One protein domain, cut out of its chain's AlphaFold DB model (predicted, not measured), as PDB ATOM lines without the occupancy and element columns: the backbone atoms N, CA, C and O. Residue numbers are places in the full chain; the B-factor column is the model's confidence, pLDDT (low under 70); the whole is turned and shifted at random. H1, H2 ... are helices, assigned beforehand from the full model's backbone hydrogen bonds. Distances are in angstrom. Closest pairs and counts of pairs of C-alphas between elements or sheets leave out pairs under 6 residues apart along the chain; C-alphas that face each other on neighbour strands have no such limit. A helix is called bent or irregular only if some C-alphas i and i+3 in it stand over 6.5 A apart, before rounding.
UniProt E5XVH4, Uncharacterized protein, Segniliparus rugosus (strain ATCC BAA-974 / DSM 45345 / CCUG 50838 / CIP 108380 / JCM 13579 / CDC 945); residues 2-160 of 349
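What this domain is: This is residues 2 to 160 of the 349 residues of an uncharacterized protein of Segniliparus rugosus (strain ATCC BAA-974 / DSM 45345 / CCUG 50838 / CIP 108380 / JCM 13579 / CDC 945) (UniProt E5XVH4). Four long helices make the body, a bundle with H6 in the middle: the longest helix, H2, packs along H6, running the opposite way, and the hairpin of H8 and H9 also packs on H6. Short parts gather at the two ends: H3, H4 and H5 lie round the end of H2 near residue 33, while H7 folds back on the end of H6 near residue 96, and the four-residue H1 comes just before H2. The printed part has 159 residues with nine named helices, H1 to H9 in that order along the chain, and no named strand; the class is all helix. It is only just compact, close to loose, with a radius of gyration of the C-alphas of 17.8 A and spans of 53 by 36 by 25 A.

Where its parts are: Find C-alpha 9 at (210.194, 253.987, 203.251); from there H2, residues 9 to 33, runs 36.1 A to C-alpha 33 at (236.079, 276.372, 191.603). Before it stands H1, residues 2 to 5; after it come H3, residues 35 to 43, H4, residues 57 to 62, and H5, residues 67 to 71. H6, residues 75 to 96, runs 33.0 A and is only just irregular: C-alphas 79 and 82 are 6.6 A apart. H7 is residues 98 to 106. H8, residues 108 to 125, is 25.2 A long, and H9, residues 131 to 149, runs 26.1 A to C-alpha 149 at (215.060, 247.972, 200.987).

How they stand to each other: Start at H2, which touches the hub H6 at a shallow tilt of 25 degrees, opposite ways; their closest C-alphas, of Leu 13 and Leu 87, are 5.5 A apart. With residues 75 to 83 alone, H6 touches H9, the same way at a shallow tilt of 33 degrees, only just short of steep; the closest C-alphas, Arg 75 and Asp 134, are 5.3 A apart. H8 and H9 form a hairpin at 12 degrees, with the C-alphas of Cys 120 and Val 135 closest at 5.4 A. H6, H8 and H9 are an up-and-down bundle, each helix running against the one before it. H6 and H7 form another hairpin, closest at C-alphas 93 and 101, 4.7 A apart. H2 touches H5 with residues 26 to 30 alone, closest at C-alphas 30 and 69, 6.1 A. H1, H3 and H4 are each close to H2 but not clearly touching; H2 and H8 are apart. In H2, H3, H4, H7 and H8 every O i to N i+4 pair is within hydrogen-bond range; H6 has 16 of 18, H9 14 of 15, and H5 0 of 1 but 2 of 2 O i to N i+3 pairs, while H1 is too short for an i+4 pair.

The domain as a whole: The two C-alphas farthest apart are those of Gln 36 and Arg 158, at 54.5 A. The printed part has no cut. The link from H3 to H4, residues 44 to 56, is long; the links H1 to H2, H2 to H3 and H4 onward to H9 are tight. Mean pLDDT of the printed part is 94.5, and residues 156 to 160 are under 70.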
ATOM      1  N   ALA A   2     211.945 254.582 217.469       85.56
ATOM      2  CA  ALA A   2     213.019 254.608 216.460       85.56
ATOM      3  C   ALA A   2     213.010 253.423 215.468       85.56
ATOM      4  O   ALA A   2     213.018 253.630 214.258       85.56
ATOM      5  N   ALA A   3     212.866 252.183 215.949       87.62
ATOM      6  CA  ALA A   3     212.841 250.996 215.084       87.62
ATOM      7  C   ALA A   3     211.693 250.983 214.049       87.62
ATOM      8  O   ALA A   3     211.815 250.348 213.005       87.62
ATOM      9  N   ARG A   4     210.573 251.675 214.317       87.62
ATOM     10  CA  ARG A   4     209.467 251.799 213.350       87.62
ATOM     11  C   ARG A   4     209.794 252.810 212.251       87.62
ATOM     12  O   ARG A   4     209.477 252.549 211.097       87.62
ATOM     13  N   LEU A   5     210.454 253.917 212.597       89.50
ATOM     14  CA  LEU A   5     210.888 254.930 211.628       89.50
ATOM     15  C   LEU A   5     211.897 254.344 210.635       89.50
ATOM     16  O   LEU A   5     211.710 254.481 209.431       89.50
ATOM     17  N   LEU A   6     212.879 253.585 211.130       92.44
ATOM     18  CA  LEU A   6     213.898 252.930 210.299       92.44
ATOM     19  C   LEU A   6     213.334 251.867 209.341       92.44
ATOM     20  O   LEU A   6     214.002 251.480 208.388       92.44
ATOM     21  N   ARG A   7     212.107 251.385 209.563       93.44
ATOM     22  CA  ARG A   7     211.426 250.425 208.673       93.44
ATOM     23  C   ARG A   7     210.453 251.099 207.702       93.44
ATOM     24  O   ARG A   7     209.807 250.402 206.918       93.44
ATOM     25  N   HIS A   8     210.320 252.427 207.763       93.62
ATOM     26  CA  HIS A   8     209.374 253.189 206.959       93.62
ATOM     27  C   HIS A   8     210.061 253.761 205.703       93.62
ATOM     28  O   HIS A   8     211.023 254.517 205.838       93.62
ATOM     29  N   PRO A   9     209.558 253.497 204.480       96.12
ATOM     30  CA  PRO A   9     210.194 253.987 203.251       96.12
ATOM     31  C   PRO A   9     210.237 255.520 203.183       96.12
ATOM     32  O   PRO A   9     211.207 256.086 202.704       96.12
ATOM     33  N   GLY A  10     209.233 256.206 203.737       95.69
ATOM     34  CA  GLY A  10     209.204 257.674 203.765       95.69
ATOM     35  C   GLY A  10     210.327 258.315 204.591       95.69
ATOM     36  O   GLY A  10     210.748 259.417 204.267       95.69
ATOM     37  N   PHE A  11     210.840 257.629 205.621       96.31
ATOM     38  CA  PHE A  11     211.997 258.122 206.373       96.31
ATOM     39  C   PHE A  11     213.251 258.083 205.496       96.31
ATOM     40  O   PHE A  11     213.939 259.086 205.349       96.31
ATOM     41  N   TRP A  12     213.500 256.948 204.844       97.62
ATOM     42  CA  TRP A  12     214.639 256.800 203.941       97.62
ATOM     43  C   TRP A  12     214.525 257.671 202.690       97.62
ATOM     44  O   TRP A  12     215.541 258.150 202.202       97.62
ATOM     45  N   LEU A  13     213.308 257.928 202.199       98.06
ATOM     46  CA  LEU A  13     213.079 258.886 201.117       98.06
ATOM     47  C   LEU A  13     213.548 260.286 201.525       98.06
ATOM     48  O   LEU A  13     214.258 260.934 200.766       98.06
ATOM     49  N   LEU A  14     213.199 260.728 202.740       97.56
ATOM     50  CA  LEU A  14     213.680 262.000 203.278       97.56
ATOM     51  C   LEU A  14     215.209 262.011 203.400       97.56
ATOM     52  O   LEU A  14     215.835 262.985 202.998       97.56
ATOM     53  N   VAL A  15     215.815 260.927 203.892       97.50
ATOM     54  CA  VAL A  15     217.281 260.795 203.957       97.50
ATOM     55  C   VAL A  15     217.914 260.917 202.566       97.50
ATOM     56  O   VAL A  15     218.890 261.643 202.421       97.50
ATOM     57  N   ALA A  16     217.347 260.278 201.538       97.75
ATOM     58  CA  ALA A  16     217.839 260.379 200.162       97.75
ATOM     59  C   ALA A  16     217.734 261.812 199.610       97.75
ATOM     60  O   ALA A  16     218.677 262.300 198.992       97.75
ATOM     61  N   VAL A  17     216.630 262.516 199.888       97.88
ATOM     62  CA  VAL A  17     216.461 263.932 199.513       97.88
ATOM     63  C   VAL A  17     217.501 264.813 200.207       97.88
ATOM     64  O   VAL A  17     218.146 265.629 199.554       97.88
ATOM     65  N   LEU A  18     217.704 264.633 201.515       97.62
ATOM     66  CA  LEU A  18     218.701 265.388 202.277       97.62
ATOM     67  C   LEU A  18     220.124 265.103 201.786       97.62
ATOM     68  O   LEU A  18     220.910 266.034 201.640       97.62
ATOM     69  N   ALA A  19     220.446 263.846 201.475       97.38
ATOM     70  CA  ALA A  19     221.731 263.476 200.888       97.38
ATOM     71  C   ALA A  19     221.944 264.145 199.520       97.38
ATOM     72  O   ALA A  19     223.027 264.666 199.257       97.38
ATOM     73  N   GLY A  20     220.902 264.204 198.684       97.06
ATOM     74  CA  GLY A  20     220.927 264.943 197.422       97.06
ATOM     75  C   GLY A  20     221.164 266.442 197.619       97.06
ATOM     76  O   GLY A  20     222.003 267.019 196.938       97.06
ATOM     77  N   LEU A  21     220.499 267.073 198.592       96.12
ATOM     78  CA  LEU A  21     220.705 268.492 198.916       96.12
ATOM     79  C   LEU A  21     222.120 268.778 199.436       96.12
ATOM     80  O   LEU A  21     222.723 269.789 199.085       96.12
ATOM     81  N   VAL A  22     222.680 267.880 200.246       96.38
ATOM     82  CA  VAL A  22     224.075 267.985 200.690       96.38
ATOM     83  C   VAL A  22     225.024 267.852 199.496       96.38
ATOM     84  O   VAL A  22     225.951 268.651 199.362       96.38
ATOM     85  N   ASN A  23     224.769 266.905 198.590       97.06
ATOM     86  CA  ASN A  23     225.530 266.793 197.349       97.06
ATOM     87  C   ASN A  23     225.438 268.069 196.500       97.06
ATOM     88  O   ASN A  23     226.457 268.550 196.016       97.06
ATOM     89  N   GLN A  24     224.244 268.657 196.390       95.75
ATOM     90  CA  GLN A  24     224.007 269.916 195.686       95.75
ATOM     91  C   GLN A  24     224.902 271.038 196.220       95.75
ATOM     92  O   GLN A  24     225.520 271.761 195.443       95.75
ATOM     93  N   MET A  25     225.023 271.158 197.545       94.94
ATOM     94  CA  MET A  25     225.893 272.150 198.181       94.94
ATOM     95  C   MET A  25     227.370 271.938 197.825       94.94
ATOM     96  O   MET A  25     228.067 272.900 197.497       94.94
ATOM     97  N   PHE A  26     227.851 270.691 197.852       96.62
ATOM     98  CA  PHE A  26     229.218 270.369 197.434       96.62
ATOM     99  C   PHE A  26     229.437 270.629 195.942       96.62
ATOM    100  O   PHE A  26     230.477 271.168 195.562       96.62
ATOM    101  N   PHE A  27     228.450 270.322 195.102       96.81
ATOM    102  CA  PHE A  27     228.517 270.601 193.675       96.81
ATOM    103  C   PHE A  27     228.555 272.104 193.374       96.81
ATOM    104  O   PHE A  27     229.337 272.522 192.529       96.81
ATOM    105  N   SER A  28     227.808 272.946 194.095       96.25
ATOM    106  CA  SER A  28     227.907 274.406 193.937       96.25
ATOM    107  C   SER A  28     229.314 274.930 194.246       96.25
ATOM    108  O   SER A  28     229.819 275.794 193.530       96.25
ATOM    109  N   VAL A  29     229.984 274.383 195.269       97.25
ATOM    110  CA  VAL A  29     231.394 274.701 195.557       97.25
ATOM    111  C   VAL A  29     232.317 274.187 194.451       97.25
ATOM    112  O   VAL A  29     233.212 274.912 194.019       97.25
ATOM    113  N   TYR A  30     232.094 272.964 193.960       96.88
ATOM    114  CA  TYR A  30     232.842 272.411 192.828       96.88
ATOM    115  C   TYR A  30     232.738 273.313 191.596       96.88
ATOM    116  O   TYR A  30     233.753 273.700 191.027       96.88
ATOM    117  N   ALA A  31     231.519 273.701 191.228       96.56
ATOM    118  CA  ALA A  31     231.243 274.501 190.048       96.56
ATOM    119  C   ALA A  31     231.845 275.906 190.122       96.56
ATOM    120  O   ALA A  31     232.372 276.394 189.125       96.56
ATOM    121  N   ALA A  32     231.834 276.527 191.304       96.31
ATOM    122  CA  ALA A  32     232.489 277.815 191.519       96.31
ATOM    123  C   ALA A  32     234.017 277.734 191.348       96.31
ATOM    124  O   ALA A  32     234.643 278.696 190.908       96.31
ATOM    125  N   ARG A  33     234.626 276.590 191.689       96.31
ATOM    126  CA  ARG A  33     236.079 276.372 191.603       96.31
ATOM    127  C   ARG A  33     236.541 275.876 190.234       96.31
ATOM    128  O   ARG A  33     237.665 276.164 189.845       96.31
ATOM    129  N   GLU A  34     235.692 275.141 189.521       96.50
ATOM    130  CA  GLU A  34     236.011 274.458 188.261       96.50
ATOM    131  C   GLU A  34     235.010 274.822 187.139       96.50
ATOM    132  O   GLU A  34     234.421 273.931 186.515       96.50
ATOM    133  N   PRO A  35     234.797 276.120 186.840       95.69
ATOM    134  CA  PRO A  35     233.732 276.559 185.932       95.69
ATOM    135  C   PRO A  35     233.879 275.981 184.519       95.69
ATOM    136  O   PRO A  35     232.886 275.623 183.892       95.69
ATOM    137  N   GLN A  36     235.113 275.806 184.037       96.12
ATOM    138  CA  GLN A  36     235.375 275.240 182.709       96.12
ATOM    139  C   GLN A  36     234.983 273.761 182.614       96.12
ATOM    140  O   GLN A  36     234.454 273.317 181.597       96.12
ATOM    141  N   ARG A  37     235.190 272.988 183.689       95.12
ATOM    142  CA  ARG A  37     234.777 271.578 183.728       95.12
ATOM    143  C   ARG A  37     233.261 271.455 183.756       95.12
ATOM    144  O   ARG A  37     232.716 270.575 183.099       95.12
ATOM    145  N   VAL A  38     232.584 272.338 184.488       95.38
ATOM    146  CA  VAL A  38     231.117 272.362 184.522       95.38
ATOM    147  C   VAL A  38     230.537 272.804 183.184       95.38
ATOM    148  O   VAL A  38     229.587 272.182 182.726       95.38
ATOM    149  N   ALA A  39     231.137 273.783 182.505       94.44
ATOM    150  CA  ALA A  39     230.729 274.163 181.152       94.44
ATOM    151  C   ALA A  39     230.868 272.991 180.162       94.44
ATOM    152  O   ALA A  39     229.946 272.719 179.394       94.44
ATOM    153  N   ALA A  40     231.976 272.244 180.231       94.25
ATOM    154  CA  ALA A  40     232.164 271.042 179.420       94.25
ATOM    155  C   ALA A  40     231.107 269.963 179.729       94.25
ATOM    156  O   ALA A  40     230.534 269.389 178.806       94.25
ATOM    157  N   LEU A  41     230.791 269.725 181.008       94.88
ATOM    158  CA  LEU A  41     229.720 268.801 181.405       94.88
ATOM    159  C   LEU A  41     228.351 269.250 180.886       94.88
ATOM    160  O   LEU A  41     227.623 268.440 180.324       94.88
ATOM    161  N   ALA A  42     228.016 270.530 181.040       95.00
ATOM    162  CA  ALA A  42     226.756 271.097 180.570       95.00
ATOM    163  C   ALA A  42     226.589 270.923 179.056       95.00
ATOM    164  O   ALA A  42     225.502 270.597 178.596       95.00
ATOM    165  N   SER A  43     227.674 271.073 178.287       94.88
ATOM    166  CA  SER A  43     227.655 270.889 176.830       94.88
ATOM    167  C   SER A  43     227.391 269.447 176.380       94.88
ATOM    168  O   SER A  43     226.950 269.233 175.253       94.88
ATOM    169  N   ALA A  44     227.635 268.465 177.255       94.06
ATOM    170  CA  ALA A  44     227.381 267.050 176.995       94.06
ATOM    171  C   ALA A  44     225.963 266.602 177.401       94.06
ATOM    172  O   ALA A  44     225.570 265.473 177.114       94.06
ATOM    173  N   LEU A  45     225.194 267.465 178.076       93.81
ATOM    174  CA  LEU A  45     223.865 267.152 178.593       93.81
ATOM    175  C   LEU A  45     222.774 267.939 177.852       93.81
ATOM    176  O   LEU A  45     223.036 269.002 177.285       93.81
ATOM    177  N   PRO A  46     221.519 267.449 177.859       92.12
ATOM    178  CA  PRO A  46     220.390 268.220 177.357       92.12
ATOM    179  C   PRO A  46     220.243 269.570 178.083       92.12
ATOM    180  O   PRO A  46     220.668 269.705 179.231       92.12
ATOM    181  N   PRO A  47     219.584 270.570 177.471       91.44
ATOM    182  CA  PRO A  47     219.307 271.839 178.136       91.44
ATOM    183  C   PRO A  47     218.541 271.665 179.456       91.44
ATOM    184  O   PRO A  47     217.696 270.779 179.586       91.44
ATOM    185  N   GLY A  48     218.785 272.569 180.408       90.00
ATOM    186  CA  GLY A  48     218.092 272.590 181.700       90.00
ATOM    187  C   GLY A  48     218.833 271.901 182.846       90.00
ATOM    188  O   GLY A  48     218.215 271.653 183.875       90.00
ATOM    189  N   TRP A  49     220.123 271.604 182.683       94.75
ATOM    190  CA  TRP A  49     221.015 271.199 183.771       94.75
ATOM    191  C   TRP A  49     221.834 272.385 184.281       94.75
ATOM    192  O   TRP A  49     222.191 273.274 183.506       94.75
ATOM    193  N   PHE A  50     222.204 272.336 185.561       95.06
ATOM    194  CA  PHE A  50     223.149 273.259 186.193       95.06
ATOM    195  C   PHE A  50     222.716 274.739 186.198       95.06
ATOM    196  O   PHE A  50     223.550 275.630 186.025       95.06
ATOM    197  N   ASP A  51     221.441 275.032 186.468       95.06
ATOM    198  CA  ASP A  51     221.036 276.383 186.887       95.06
ATOM    199  C   ASP A  51     221.498 276.638 188.334       95.06
ATOM    200  O   ASP A  51     220.802 276.349 189.315       95.06
ATOM    201  N   LEU A  52     222.744 277.086 188.473       93.06
ATOM    202  CA  LEU A  52     223.450 277.139 189.748       93.06
ATOM    203  C   LEU A  52     223.311 278.486 190.454       93.06
ATOM    204  O   LEU A  52     223.347 279.554 189.853       93.06
ATOM    205  N   VAL A  53     223.279 278.419 191.785       92.50
ATOM    206  CA  VAL A  53     223.469 279.575 192.667       92.50
ATOM    207  C   VAL A  53     224.876 279.514 193.247       92.50
ATOM    208  O   VAL A  53     225.346 278.437 193.625       92.50
ATOM    209  N   ALA A  54     225.539 280.669 193.335       93.06
ATOM    210  CA  ALA A  54     226.843 280.770 193.975       93.06
ATOM    211  C   ALA A  54     226.776 280.244 195.423       93.06
ATOM    212  O   ALA A  54     225.859 280.615 196.168       93.06
ATOM    213  N   PRO A  55     227.723 279.390 195.851       93.44
ATOM    214  CA  PRO A  55     227.747 278.914 197.223       93.44
ATOM    215  C   PRO A  55     228.001 280.092 198.175       93.44
ATOM    216  O   PRO A  55     228.742 281.020 197.837       93.44
ATOM    217  N   PRO A  56     227.435 280.075 199.391       93.75
ATOM    218  CA  PRO A  56     227.737 281.112 200.363       93.75
ATOM    219  C   PRO A  56     229.220 281.052 200.764       93.75
ATOM    220  O   PRO A  56     229.787 279.974 200.939       93.75
ATOM    221  N   ALA A  57     229.845 282.214 200.979       95.06
ATOM    222  CA  ALA A  57     231.292 282.327 201.216       95.06
ATOM    223  C   ALA A  57     231.808 281.542 202.440       95.06
ATOM    224  O   ALA A  57     232.988 281.208 202.529       95.06
ATOM    225  N   TRP A  58     230.953 281.264 203.429       95.75
ATOM    226  CA  TRP A  58     231.329 280.411 204.560       95.75
ATOM    227  C   TRP A  58     231.491 278.946 204.139       95.75
ATOM    228  O   TRP A  58     232.417 278.290 204.602       95.75
ATOM    229  N   LEU A  59     230.645 278.445 203.235       95.25
ATOM    230  CA  LEU A  59     230.687 277.056 202.787       95.25
ATOM    231  C   LEU A  59     231.923 276.808 201.926       95.25
ATOM    232  O   LEU A  59     232.634 275.834 202.151       95.25
ATOM    233  N   ASP A  60     232.218 277.719 200.995       93.94
ATOM    234  CA  ASP A  60     233.431 277.620 200.181       93.94
ATOM    235  C   ASP A  60     234.695 277.594 201.058       93.94
ATOM    236  O   ASP A  60     235.587 276.787 200.828       93.94
ATOM    237  N   ARG A  61     234.753 278.375 202.145       95.12
ATOM    238  CA  ARG A  61     235.894 278.335 203.079       95.12
ATOM    239  C   ARG A  61     236.012 277.029 203.868       95.12
ATOM    240  O   ARG A  61     237.127 276.620 204.176       95.12
ATOM    241  N   LEU A  62     234.892 276.392 204.212       96.06
ATOM    242  CA  LEU A  62     234.891 275.147 204.989       96.06
ATOM    243  C   LEU A  62     235.243 273.913 204.154       96.06
ATOM    244  O   LEU A  62     235.784 272.949 204.690       96.06
ATOM    245  N   VAL A  63     234.920 273.909 202.859       96.38
ATOM    246  CA  VAL A  63     235.151 272.745 201.998       96.38
ATOM    247  C   VAL A  63     236.603 272.747 201.507       96.38
ATOM    248  O   VAL A  63     236.974 273.613 200.707       96.38
ATOM    249  N   PRO A  64     237.444 271.773 201.904       94.25
ATOM    250  CA  PRO A  64     238.837 271.736 201.475       94.25
ATOM    251  C   PRO A  64     238.944 271.590 199.953       94.25
ATOM    252  O   PRO A  64     238.088 270.986 199.299       94.25
ATOM    253  N   ARG A  65     240.012 272.140 199.365       93.62
ATOM    254  CA  ARG A  65     240.356 271.840 197.970       93.62
ATOM    255  C   ARG A  65     240.814 270.388 197.906       93.62
ATOM    256  O   ARG A  65     241.894 270.055 198.379       93.62
ATOM    257  N   SER A  66     239.959 269.529 197.369       93.19
ATOM    258  CA  SER A  66     240.206 268.096 197.273       93.19
ATOM    259  C   SER A  66     239.743 267.584 195.913       93.19
ATOM    260  O   SER A  66     238.660 267.973 195.467       93.19
ATOM    261  N   PRO A  67     240.496 266.672 195.270       91.06
ATOM    262  CA  PRO A  67     240.037 266.011 194.050       91.06
ATOM    263  C   PRO A  67     238.743 265.210 194.271       91.06
ATOM    264  O   PRO A  67     237.993 264.989 193.322       91.06
ATOM    265  N   LEU A  68     238.431 264.833 195.519       93.75
ATOM    266  CA  LEU A  68     237.183 264.148 195.873       93.75
ATOM    267  C   LEU A  68     235.942 265.017 195.659       93.75
ATOM    268  O   LEU A  68     234.850 264.481 195.503       93.75
ATOM    269  N   LEU A  69     236.084 266.343 195.600       95.00
ATOM    270  CA  LEU A  69     234.961 267.238 195.329       95.00
ATOM    271  C   LEU A  69     234.363 266.998 193.931       95.00
ATOM    272  O   LEU A  69     233.163 267.165 193.738       95.00
ATOM    273  N   ALA A  70     235.163 266.492 192.985       93.81
ATOM    274  CA  ALA A  70     234.685 266.071 191.669       93.81
ATOM    275  C   ALA A  70     233.752 264.844 191.721       93.81
ATOM    276  O   ALA A  70     233.160 264.490 190.706       93.81
ATOM    277  N   LEU A  71     233.619 264.159 192.865       94.56
ATOM    278  CA  LEU A  71     232.593 263.127 193.052       94.56
ATOM    279  C   LEU A  71     231.191 263.735 193.184       94.56
ATOM    280  O   LEU A  71     230.213 263.077 192.840       94.56
ATOM    281  N   ALA A  72     231.086 264.989 193.635       95.31
ATOM    282  CA  ALA A  72     229.801 265.676 193.725       95.31
ATOM    283  C   ALA A  72     229.203 265.981 192.343       95.31
ATOM    284  O   ALA A  72     227.996 266.169 192.224       95.31
ATOM    285  N   ALA A  73     230.036 266.003 191.296       94.19
ATOM    286  CA  ALA A  73     229.609 266.137 189.913       94.19
ATOM    287  C   ALA A  73     229.132 264.785 189.371       94.19
ATOM    288  O   ALA A  73     229.948 263.927 189.036       94.19
ATOM    289  N   LEU A  74     227.808 264.623 189.291       93.06
ATOM    290  CA  LEU A  74     227.075 263.481 188.715       93.06
ATOM    291  C   LEU A  74     227.206 262.148 189.476       93.06
ATOM    292  O   LEU A  74     226.192 261.492 189.694       93.06
ATOM    293  N   ARG A  75     228.382 261.784 189.997       94.94
ATOM    294  CA  ARG A  75     228.637 260.446 190.572       94.94
ATOM    295  C   ARG A  75     227.860 260.160 191.850       94.94
ATOM    296  O   ARG A  75     227.224 259.117 191.974       94.94
ATOM    297  N   VAL A  76     227.883 261.076 192.820       94.44
ATOM    298  CA  VAL A  76     227.086 260.911 194.050       94.44
ATOM    299  C   VAL A  76     225.595 260.850 193.713       94.44
ATOM    300  O   VAL A  76     224.873 260.007 194.244       94.44
ATOM    301  N   GLN A  77     225.137 261.686 192.782       94.06
ATOM    302  CA  GLN A  77     223.757 261.643 192.317       94.06
ATOM    303  C   GLN A  77     223.413 260.315 191.637       94.06
ATOM    304  O   GLN A  77     222.345 259.765 191.917       94.06
ATOM    305  N   ALA A  78     224.310 259.769 190.812       95.00
ATOM    306  CA  ALA A  78     224.113 258.488 190.148       95.00
ATOM    307  C   ALA A  78     223.806 257.374 191.166       95.00
ATOM    308  O   ALA A  78     222.922 256.541 190.943       95.00
ATOM    309  N   GLY A  79     224.459 257.418 192.330       96.56
ATOM    310  CA  GLY A  79     224.217 256.488 193.434       96.56
ATOM    311  C   GLY A  79     222.939 256.749 194.244       96.56
ATOM    312  O   GLY A  79     222.409 255.825 194.853       96.56
ATOM    313  N   ILE A  80     222.420 257.980 194.270       97.00
ATOM    314  CA  ILE A  80     221.255 258.361 195.096       97.00
ATOM    315  C   ILE A  80     219.935 258.261 194.323       97.00
ATOM    316  O   ILE A  80     218.889 257.970 194.905       97.00
ATOM    317  N   GLU A  81     219.950 258.488 193.015       96.94
ATOM    318  CA  GLU A  81     218.724 258.595 192.223       96.94
ATOM    319  C   GLU A  81     217.923 257.280 192.171       96.94
ATOM    320  O   GLU A  81     216.691 257.294 192.277       96.94
ATOM    321  N   LEU A  82     218.597 256.127 192.090       97.38
ATOM    322  CA  LEU A  82     217.928 254.824 192.134       97.38
ATOM    323  C   LEU A  82     217.205 254.582 193.476       97.38
ATOM    324  O   LEU A  82     215.996 254.340 193.457       97.38
ATOM    325  N   PRO A  83     217.865 254.659 194.651       97.69
ATOM    326  CA  PRO A  83     217.157 254.488 195.913       97.69
ATOM    327  C   PRO A  83     216.078 255.557 196.114       97.69
ATOM    328  O   PRO A  83     214.992 255.213 196.578       97.69
ATOM    329  N   PHE A  84     216.312 256.814 195.716       98.31
ATOM    330  CA  PHE A  84     215.305 257.879 195.779       98.31
ATOM    331  C   PHE A  84     214.018 257.506 195.028       98.31
ATOM    332  O   PHE A  84     212.930 257.520 195.612       98.31
ATOM    333  N   THR A  85     214.136 257.115 193.758       97.31
ATOM    334  CA  THR A  85     212.981 256.753 192.926       97.31
ATOM    335  C   THR A  85     212.274 255.500 193.450       97.31
ATOM    336  O   THR A  85     211.040 255.473 193.519       97.31
ATOM    337  N   MET A  86     213.022 254.482 193.897       98.31
ATOM    338  CA  MET A  86     212.430 253.244 194.418       98.31
ATOM    339  C   MET A  86     211.679 253.507 195.723       98.31
ATOM    340  O   MET A  86     210.568 253.015 195.915       98.31
ATOM    341  N   LEU A  87     212.256 254.315 196.615       98.56
ATOM    342  CA  LEU A  87     211.630 254.703 197.877       98.56
ATOM    343  C   LEU A  87     210.366 255.529 197.645       98.56
ATOM    344  O   LEU A  87     209.358 255.262 198.297       98.56
ATOM    345  N   ALA A  88     210.381 256.476 196.703       98.25
ATOM    346  CA  ALA A  88     209.197 257.250 196.336       98.25
ATOM    347  C   ALA A  88     208.057 256.338 195.854       98.25
ATOM    348  O   ALA A  88     206.934 256.435 196.354       98.25
ATOM    349  N   TYR A  89     208.358 255.383 194.969       98.19
ATOM    350  CA  TYR A  89     207.377 254.410 194.486       98.19
ATOM    351  C   TYR A  89     206.831 253.534 195.623       98.19
ATOM    352  O   TYR A  89     205.623 253.360 195.787       98.19
ATOM    353  N   LEU A  90     207.719 253.026 196.479       97.81
ATOM    354  CA  LEU A  90     207.356 252.190 197.618       97.81
ATOM    355  C   LEU A  90     206.530 252.946 198.674       97.81
ATOM    356  O   LEU A  90     205.670 252.341 199.316       97.81
ATOM    357  N   VAL A  91     206.728 254.258 198.847       97.31
ATOM    358  CA  VAL A  91     205.843 255.103 199.670       97.31
ATOM    359  C   VAL A  91     204.423 255.110 199.103       97.31
ATOM    360  O   VAL A  91     203.474 254.907 199.865       97.31
ATOM    361  N   VAL A  92     204.268 255.265 197.784       96.69
ATOM    362  CA  VAL A  92     202.956 255.215 197.117       96.69
ATOM    363  C   VAL A  92     202.303 253.846 197.317       96.69
ATOM    364  O   VAL A  92     201.175 253.779 197.807       96.69
ATOM    365  N   CYS A  93     203.015 252.745 197.054       96.56
ATOM    366  CA  CYS A  93     202.493 251.394 197.294       96.56
ATOM    367  C   CYS A  93     202.068 251.183 198.752       96.56
ATOM    368  O   CYS A  93     201.038 250.568 199.019       96.56
ATOM    369  N   ARG A  94     202.825 251.727 199.711       94.69
ATOM    370  CA  ARG A  94     202.493 251.651 201.139       94.69
ATOM    371  C   ARG A  94     201.234 252.424 201.491       94.69
ATOM    372  O   ARG A  94     200.439 251.936 202.289       94.69
ATOM    373  N   TRP A  95     201.056 253.621 200.937       94.38
ATOM    374  CA  TRP A  95     199.820 254.381 201.124       94.38
ATOM    375  C   TRP A  95     198.618 253.687 200.495       94.38
ATOM    376  O   TRP A  95     197.509 253.868 200.993       94.38
ATOM    377  N   PHE A  96     198.844 252.900 199.440       94.00
ATOM    378  CA  PHE A  96     197.806 252.105 198.805       94.00
ATOM    379  C   PHE A  96     197.368 250.911 199.669       94.00
ATOM    380  O   PHE A  96     196.180 250.681 199.886       94.00
ATOM    381  N   GLY A  97     198.321 250.157 200.217       92.81
ATOM    382  CA  GLY A  97     198.015 249.064 201.133       92.81
ATOM    383  C   GLY A  97     199.200 248.152 201.427       92.81
ATOM    384  O   GLY A  97     200.167 248.085 200.671       92.81
ATOM    385  N   ALA A  98     199.108 247.420 202.539       93.12
ATOM    386  CA  ALA A  98     200.165 246.519 202.994       93.12
ATOM    387  C   ALA A  98     200.462 245.386 201.996       93.12
ATOM    388  O   ALA A  98     201.630 245.039 201.817       93.12
ATOM    389  N   ASP A  99     199.435 244.848 201.324       94.12
ATOM    390  CA  ASP A  99     199.604 243.796 200.313       94.12
ATOM    391  C   ASP A  99     200.359 244.307 199.078       94.12
ATOM    392  O   ASP A  99     201.419 243.778 198.740       94.12
ATOM    393  N   VAL A 100     199.880 245.398 198.469       95.62
ATOM    394  CA  VAL A 100     200.521 246.033 197.304       95.62
ATOM    395  C   VAL A 100     201.964 246.420 197.615       95.62
ATOM    396  O   VAL A 100     202.869 246.106 196.844       95.62
ATOM    397  N   PHE A 101     202.214 247.016 198.784       96.50
ATOM    398  CA  PHE A 101     203.570 247.295 199.251       96.50
ATOM    399  C   PHE A 101     204.423 246.034 199.398       96.50
ATOM    400  O   PHE A 101     205.552 246.000 198.915       96.50
ATOM    401  N   GLY A 102     203.902 244.993 200.052       96.50
ATOM    402  CA  GLY A 102     204.622 243.739 200.249       96.50
ATOM    403  C   GLY A 102     204.968 243.055 198.927       96.50
ATOM    404  O   GLY A 102     206.070 242.533 198.779       96.50
ATOM    405  N   ARG A 103     204.055 243.092 197.953       97.62
ATOM    406  CA  ARG A 103     204.264 242.574 196.598       97.62
ATOM    407  C   ARG A 103     205.311 243.372 195.833       97.62
ATOM    408  O   ARG A 103     206.257 242.760 195.348       97.62
ATOM    409  N   ALA A 104     205.200 244.701 195.797       98.00
ATOM    410  CA  ALA A 104     206.198 245.570 195.171       98.00
ATOM    411  C   ALA A 104     207.590 245.379 195.801       98.00
ATOM    412  O   ALA A 104     208.602 245.291 195.111       98.00
ATOM    413  N   LEU A 105     207.653 245.216 197.126       97.75
ATOM    414  CA  LEU A 105     208.907 244.962 197.827       97.75
ATOM    415  C   LEU A 105     209.521 243.597 197.475       97.75
ATOM    416  O   LEU A 105     210.746 243.459 197.473       97.75
ATOM    417  N   ARG A 106     208.711 242.580 197.159       97.94
ATOM    418  CA  ARG A 106     209.214 241.290 196.656       97.94
ATOM    419  C   ARG A 106     209.812 241.419 195.255       97.94
ATOM    420  O   ARG A 106     210.830 240.791 194.991       97.94
ATOM    421  N   SER A 107     209.265 242.286 194.404       98.12
ATOM    422  CA  SER A 107     209.799 242.583 193.067       98.12
ATOM    423  C   SER A 107     210.948 243.604 193.049       98.12
ATOM    424  O   SER A 107     211.433 243.948 191.973       98.12
ATOM    425  N   ARG A 108     211.456 244.051 194.211       98.19
ATOM    426  CA  ARG A 108     212.516 245.077 194.306       98.19
ATOM    427  C   ARG A 108     213.793 244.755 193.529       98.19
ATOM    428  O   ARG A 108     214.396 245.669 192.989       98.19
ATOM    429  N   TRP A 109     214.200 243.488 193.460       98.56
ATOM    430  CA  TRP A 109     215.398 243.091 192.712       98.56
ATOM    431  C   TRP A 109     215.193 243.225 191.205       98.56
ATOM    432  O   TRP A 109     216.042 243.792 190.527       98.56
ATOM    433  N   LEU A 110     214.038 242.784 190.698       98.38
ATOM    434  CA  LEU A 110     213.665 242.934 189.290       98.38
ATOM    435  C   LEU A 110     213.540 244.411 188.902       98.38
ATOM    436  O   LEU A 110     214.084 244.818 187.881       98.38
ATOM    437  N   ALA A 111     212.872 245.217 189.734       98.25
ATOM    438  CA  ALA A 111     212.766 246.656 189.508       98.25
ATOM    439  C   ALA A 111     214.146 247.328 189.530       98.25
ATOM    440  O   ALA A 111     214.480 248.050 188.598       98.25
ATOM    441  N   SER A 112     214.983 247.023 190.529       98.50
ATOM    442  CA  SER A 112     216.347 247.558 190.617       98.50
ATOM    443  C   SER A 112     217.179 247.214 189.381       98.50
ATOM    444  O   SER A 112     217.815 248.096 188.813       98.50
ATOM    445  N   ALA A 113     217.133 245.960 188.919       98.56
ATOM    446  CA  ALA A 113     217.852 245.528 187.724       98.56
ATOM    447  C   ALA A 113     217.368 246.267 186.467       98.56
ATOM    448  O   ALA A 113     218.182 246.830 185.739       98.56
ATOM    449  N   ALA A 114     216.049 246.326 186.242       98.19
ATOM    450  CA  ALA A 114     215.469 247.018 185.089       98.19
ATOM    451  C   ALA A 114     215.802 248.520 185.088       98.19
ATOM    452  O   ALA A 114     216.145 249.095 184.052       98.19
ATOM    453  N   TRP A 115     215.732 249.165 186.252       98.06
ATOM    454  CA  TRP A 115     215.993 250.596 186.390       98.06
ATOM    455  C   TRP A 115     217.481 250.913 186.280       98.06
ATOM    456  O   TRP A 115     217.844 251.864 185.601       98.06
ATOM    457  N   THR A 116     218.350 250.084 186.866       98.44
ATOM    458  CA  THR A 116     219.808 250.203 186.718       98.44
ATOM    459  C   THR A 116     220.212 250.049 185.258       98.44
ATOM    460  O   THR A 116     220.944 250.887 184.749       98.44
ATOM    461  N   ALA A 117     219.682 249.041 184.555       98.00
ATOM    462  CA  ALA A 117     219.925 248.870 183.126       98.00
ATOM    463  C   ALA A 117     219.479 250.101 182.323       98.00
ATOM    464  O   ALA A 117     220.231 250.593 181.488       98.00
ATOM    465  N   THR A 118     218.293 250.643 182.623       96.88
ATOM    466  CA  THR A 118     217.787 251.867 181.981       96.88
ATOM    467  C   THR A 118     218.708 253.060 182.236       96.88
ATOM    468  O   THR A 118     219.071 253.747 181.288       96.88
ATOM    469  N   PHE A 119     219.129 253.294 183.483       96.06
ATOM    470  CA  PHE A 119     220.060 254.378 183.798       96.06
ATOM    471  C   PHE A 119     221.400 254.189 183.090       96.06
ATOM    472  O   PHE A 119     221.849 255.117 182.435       96.06
ATOM    473  N   CYS A 120     222.000 252.997 183.129       97.38
ATOM    474  CA  CYS A 120     223.258 252.734 182.429       97.38
ATOM    475  C   CYS A 120     223.141 252.979 180.918       97.38
ATOM    476  O   CYS A 120     224.056 253.540 180.324       97.38
ATOM    477  N   LEU A 121     222.021 252.599 180.294       96.12
ATOM    478  CA  LEU A 121     221.761 252.901 178.883       96.12
ATOM    479  C   LEU A 121     221.685 254.411 178.629       96.12
ATOM    480  O   LEU A 121     222.239 254.878 177.640       96.12
ATOM    481  N   VAL A 122     221.044 255.170 179.521       93.75
ATOM    482  CA  VAL A 122     220.989 256.638 179.434       93.75
ATOM    483  C   VAL A 122     222.380 257.255 179.586       93.75
ATOM    484  O   VAL A 122     222.728 258.106 178.775       93.75
ATOM    485  N   GLU A 123     223.195 256.802 180.544       94.75
ATOM    486  CA  GLU A 123     224.579 257.285 180.717       94.75
ATOM    487  C   GLU A 123     225.427 257.006 179.463       94.75
ATOM    488  O   GLU A 123     226.196 257.852 179.018       94.75
ATOM    489  N   MET A 124     225.265 255.832 178.844       95.50
ATOM    490  CA  MET A 124     225.958 255.498 177.593       95.50
ATOM    491  C   MET A 124     225.451 256.315 176.396       95.50
ATOM    492  O   MET A 124     226.209 256.552 175.457       95.50
ATOM    493  N   TRP A 125     224.183 256.732 176.413       94.44
ATOM    494  CA  TRP A 125     223.585 257.554 175.359       94.44
ATOM    495  C   TRP A 125     223.935 259.043 175.489       94.44
ATOM    496  O   TRP A 125     224.009 259.741 174.479       94.44
ATOM    497  N   LEU A 126     224.191 259.519 176.710       92.38
ATOM    498  CA  LEU A 126     224.601 260.891 177.024       92.38
ATOM    499  C   LEU A 126     226.009 260.893 177.641       92.38
ATOM    500  O   LEU A 126     226.162 261.191 178.828       92.38
ATOM    501  N   PRO A 127     227.048 260.533 176.864       95.00
ATOM    502  CA  PRO A 127     228.369 260.315 177.418       95.00
ATOM    503  C   PRO A 127     228.959 261.614 177.973       95.00
ATOM    504  O   PRO A 127     229.145 262.606 177.269       95.00
ATOM    505  N   THR A 128     229.338 261.567 179.242       94.94
ATOM    506  CA  THR A 128     230.139 262.586 179.922       94.94
ATOM    507  C   THR A 128     231.555 262.056 180.202       94.94
ATOM    508  O   THR A 128     231.795 260.841 180.126       94.94
ATOM    509  N   PRO A 129     232.511 262.906 180.625       94.50
ATOM    510  CA  PRO A 129     233.811 262.452 181.124       94.50
ATOM    511  C   PRO A 129     233.737 261.493 182.327       94.50
ATOM    512  O   PRO A 129     234.760 260.918 182.700       94.50
ATOM    513  N   TYR A 130     232.561 261.341 182.952       95.00
ATOM    514  CA  TYR A 130     232.341 260.487 184.120       95.00
ATOM    515  C   TYR A 130     231.512 259.227 183.841       95.00
ATOM    516  O   TYR A 130     231.308 258.433 184.757       95.00
ATOM    517  N   THR A 131     231.111 258.986 182.587       96.19
ATOM    518  CA  THR A 131     230.213 257.883 182.188       96.19
ATOM    519  C   THR A 131     230.598 256.533 182.794       96.19
ATOM    520  O   THR A 131     229.762 255.836 183.361       96.19
ATOM    521  N   ALA A 132     231.877 256.150 182.712       97.31
ATOM    522  CA  ALA A 132     232.336 254.860 183.224       97.31
ATOM    523  C   ALA A 132     232.194 254.759 184.752       97.31
ATOM    524  O   ALA A 132     231.802 253.712 185.273       97.31
ATOM    525  N   GLN A 133     232.497 255.842 185.476       97.00
ATOM    526  CA  GLN A 133     232.318 255.885 186.924       97.00
ATOM    527  C   GLN A 133     230.836 255.901 187.297       97.00
ATOM    528  O   GLN A 133     230.454 255.194 188.225       97.00
ATOM    529  N   ASP A 134     230.009 256.648 186.569       96.62
ATOM    530  CA  ASP A 134     228.571 256.720 186.815       96.62
ATOM    531  C   ASP A 134     227.932 255.346 186.609       96.62
ATOM    532  O   ASP A 134     227.285 254.847 187.524       96.62
ATOM    533  N   VAL A 135     228.226 254.645 185.508       97.88
ATOM    534  CA  VAL A 135     227.777 253.257 185.279       97.88
ATOM    535  C   VAL A 135     228.203 252.324 186.417       97.88
ATOM    536  O   VAL A 135     227.381 251.557 186.926       97.88
ATOM    537  N   ALA A 136     229.458 252.399 186.871       98.06
ATOM    538  CA  ALA A 136     229.921 251.585 187.994       98.06
ATOM    539  C   ALA A 136     229.144 251.901 189.287       98.06
ATOM    540  O   ALA A 136     228.680 250.986 189.973       98.06
ATOM    541  N   VAL A 137     228.935 253.185 189.597       97.81
ATOM    542  CA  VAL A 137     228.152 253.625 190.760       97.81
ATOM    543  C   VAL A 137     226.691 253.182 190.645       97.81
ATOM    544  O   VAL A 137     226.122 252.722 191.637       97.81
ATOM    545  N   ARG A 138     226.083 253.247 189.454       97.88
ATOM    546  CA  ARG A 138     224.719 252.763 189.190       97.88
ATOM    547  C   ARG A 138     224.601 251.274 189.473       97.88
ATOM    548  O   ARG A 138     223.660 250.880 190.152       97.88
ATOM    549  N   ILE A 139     225.553 250.458 189.015       98.50
ATOM    550  CA  ILE A 139     225.571 249.009 189.271       98.50
ATOM    551  C   ILE A 139     225.684 248.732 190.772       98.50
ATOM    552  O   ILE A 139     224.891 247.966 191.319       98.50
ATOM    553  N   VAL A 140     226.620 249.392 191.459       98.38
ATOM    554  CA  VAL A 140     226.795 249.244 192.911       98.38
ATOM    555  C   VAL A 140     225.523 249.656 193.658       98.38
ATOM    556  O   VAL A 140     225.028 248.908 194.502       98.38
ATOM    557  N   SER A 141     224.931 250.797 193.305       98.00
ATOM    558  CA  SER A 141     223.639 251.239 193.835       98.00
ATOM    559  C   SER A 141     222.520 250.235 193.529       98.00
ATOM    560  O   SER A 141     221.713 249.925 194.404       98.00
ATOM    561  N   GLY A 142     222.511 249.660 192.325       98.19
ATOM    562  CA  GLY A 142     221.585 248.626 191.864       98.19
ATOM    563  C   GLY A 142     221.615 247.344 192.687       98.19
ATOM    564  O   GLY A 142     220.608 246.636 192.754       98.19
ATOM    565  N   LEU A 143     222.729 247.067 193.362       98.50
ATOM    566  CA  LEU A 143     222.876 245.948 194.290       98.50
ATOM    567  C   LEU A 143     222.541 246.356 195.730       98.50
ATOM    568  O   LEU A 143     221.800 245.657 196.425       98.50
ATOM    569  N   ILE A 144     223.056 247.504 196.180       98.31
ATOM    570  CA  ILE A 144     222.918 247.963 197.569       98.31
ATOM    571  C   ILE A 144     221.480 248.397 197.873       98.31
ATOM    572  O   ILE A 144     220.924 247.996 198.897       98.31
ATOM    573  N   ALA A 145     220.848 249.183 196.999       97.81
ATOM    574  CA  ALA A 145     219.505 249.711 197.223       97.81
ATOM    575  C   ALA A 145     218.469 248.598 197.488       97.81
ATOM    576  O   ALA A 145     217.869 248.606 198.565       97.81
ATOM    577  N   PRO A 146     218.257 247.595 196.610       97.94
ATOM    578  CA  PRO A 146     217.287 246.529 196.877       97.94
ATOM    579  C   PRO A 146     217.653 245.655 198.087       97.94
ATOM    580  O   PRO A 146     216.745 245.135 198.744       97.94
ATOM    581  N   ALA A 147     218.939 245.508 198.424       98.00
ATOM    582  CA  ALA A 147     219.356 244.822 199.645       98.00
ATOM    583  C   ALA A 147     218.886 245.586 200.897       98.00
ATOM    584  O   ALA A 147     218.182 245.014 201.734       98.00
ATOM    585  N   LEU A 148     219.172 246.891 200.977       97.06
ATOM    586  CA  LEU A 148     218.743 247.758 202.081       97.06
ATOM    587  C   LEU A 148     217.216 247.868 202.174       97.06
ATOM    588  O   LEU A 148     216.650 247.800 203.267       97.06
ATOM    589  N   LEU A 149     216.525 247.954 201.034       97.38
ATOM    590  CA  LEU A 149     215.060 247.972 200.987       97.38
ATOM    591  C   LEU A 149     214.446 246.694 201.581       97.38
ATOM    592  O   LEU A 149     213.341 246.747 202.116       97.38
ATOM    593  N   GLY A 150     215.160 245.562 201.576       95.56
ATOM    594  CA  GLY A 150     214.723 244.323 202.229       95.56
ATOM    595  C   GLY A 150     214.490 244.448 203.742       95.56
ATOM    596  O   GLY A 150     213.763 243.634 204.315       95.56
ATOM    597  N   ALA A 151     215.048 245.478 204.390       95.12
ATOM    598  CA  ALA A 151     214.808 245.770 205.802       95.12
ATOM    599  C   ALA A 151     213.442 246.435 206.069       95.12
ATOM    600  O   ALA A 151     212.964 246.429 207.211       95.12
ATOM    601  N   LEU A 152     212.796 246.994 205.039       95.75
ATOM    602  CA  LEU A 152     211.472 247.602 205.154       95.75
ATOM    603  C   LEU A 152     210.413 246.540 205.466       95.75
ATOM    604  O   LEU A 152     210.511 245.384 205.053       95.75
ATOM    605  N   ARG A 153     209.366 246.928 206.199       91.56
ATOM    606  CA  ARG A 153     208.290 246.006 206.589       91.56
ATOM    607  C   ARG A 153     206.922 246.556 206.205       91.56
ATOM    608  O   ARG A 153     206.692 247.756 206.384       91.56
ATOM    609  N   PRO A 154     206.004 245.718 205.688       87.69
ATOM    610  CA  PRO A 154     204.598 246.092 205.597       87.69
ATOM    611  C   PRO A 154     204.095 246.422 207.003       87.69
ATOM    612  O   PRO A 154     204.311 245.646 207.932       87.69
ATOM    613  N   ASP A 155     203.456 247.575 207.182       80.00
ATOM    614  CA  ASP A 155     202.733 247.820 208.430       80.00
ATOM    615  C   ASP A 155     201.399 247.080 208.363       80.00
ATOM    616  O   ASP A 155     200.716 247.154 207.347       80.00
ATOM    617  N   GLY A 156     200.962 246.463 209.463       66.75
ATOM    618  CA  GLY A 156     199.605 245.908 209.589       66.75
ATOM    619  C   GLY A 156     198.493 246.969 209.646       66.75
ATOM    620  O   GLY A 156     197.401 246.691 210.136       66.75
ATOM    621  N   ARG A 157     198.758 248.214 209.221       63.34
ATOM    622  CA  ARG A 157     197.746 249.278 209.194       63.34
ATOM    623  C   ARG A 157     196.728 248.971 208.095       63.34
ATOM    624  O   ARG A 157     197.082 248.480 207.026       63.34
ATOM    625  N   ARG A 158     195.458 249.282 208.385       58.75
ATOM    626  CA  ARG A 158     194.337 249.193 207.432       58.75
ATOM    627  C   ARG A 158     194.701 249.964 206.148       58.75
ATOM    628  O   ARG A 158     195.411 250.962 206.250       58.75
ATOM    629  N   GLY A 159     194.277 249.441 204.989       60.66
ATOM    630  CA  GLY A 159     194.689 249.867 203.637       60.66
ATOM    631  C   GLY A 159     194.450 251.347 203.305       60.66
ATOM    632  O   GLY A 159     194.091 252.129 204.184       60.66
ATOM    633  N   ALA A 160     194.662 251.744 202.041       58.75
ATOM    634  CA  ALA A 160     194.324 253.084 201.552       58.75
ATOM    635  C   ALA A 160     192.972 253.504 202.119       58.75
ATOM    636  O   ALA A 160     192.038 252.713 202.064       58.75
TER     637      ALA A 160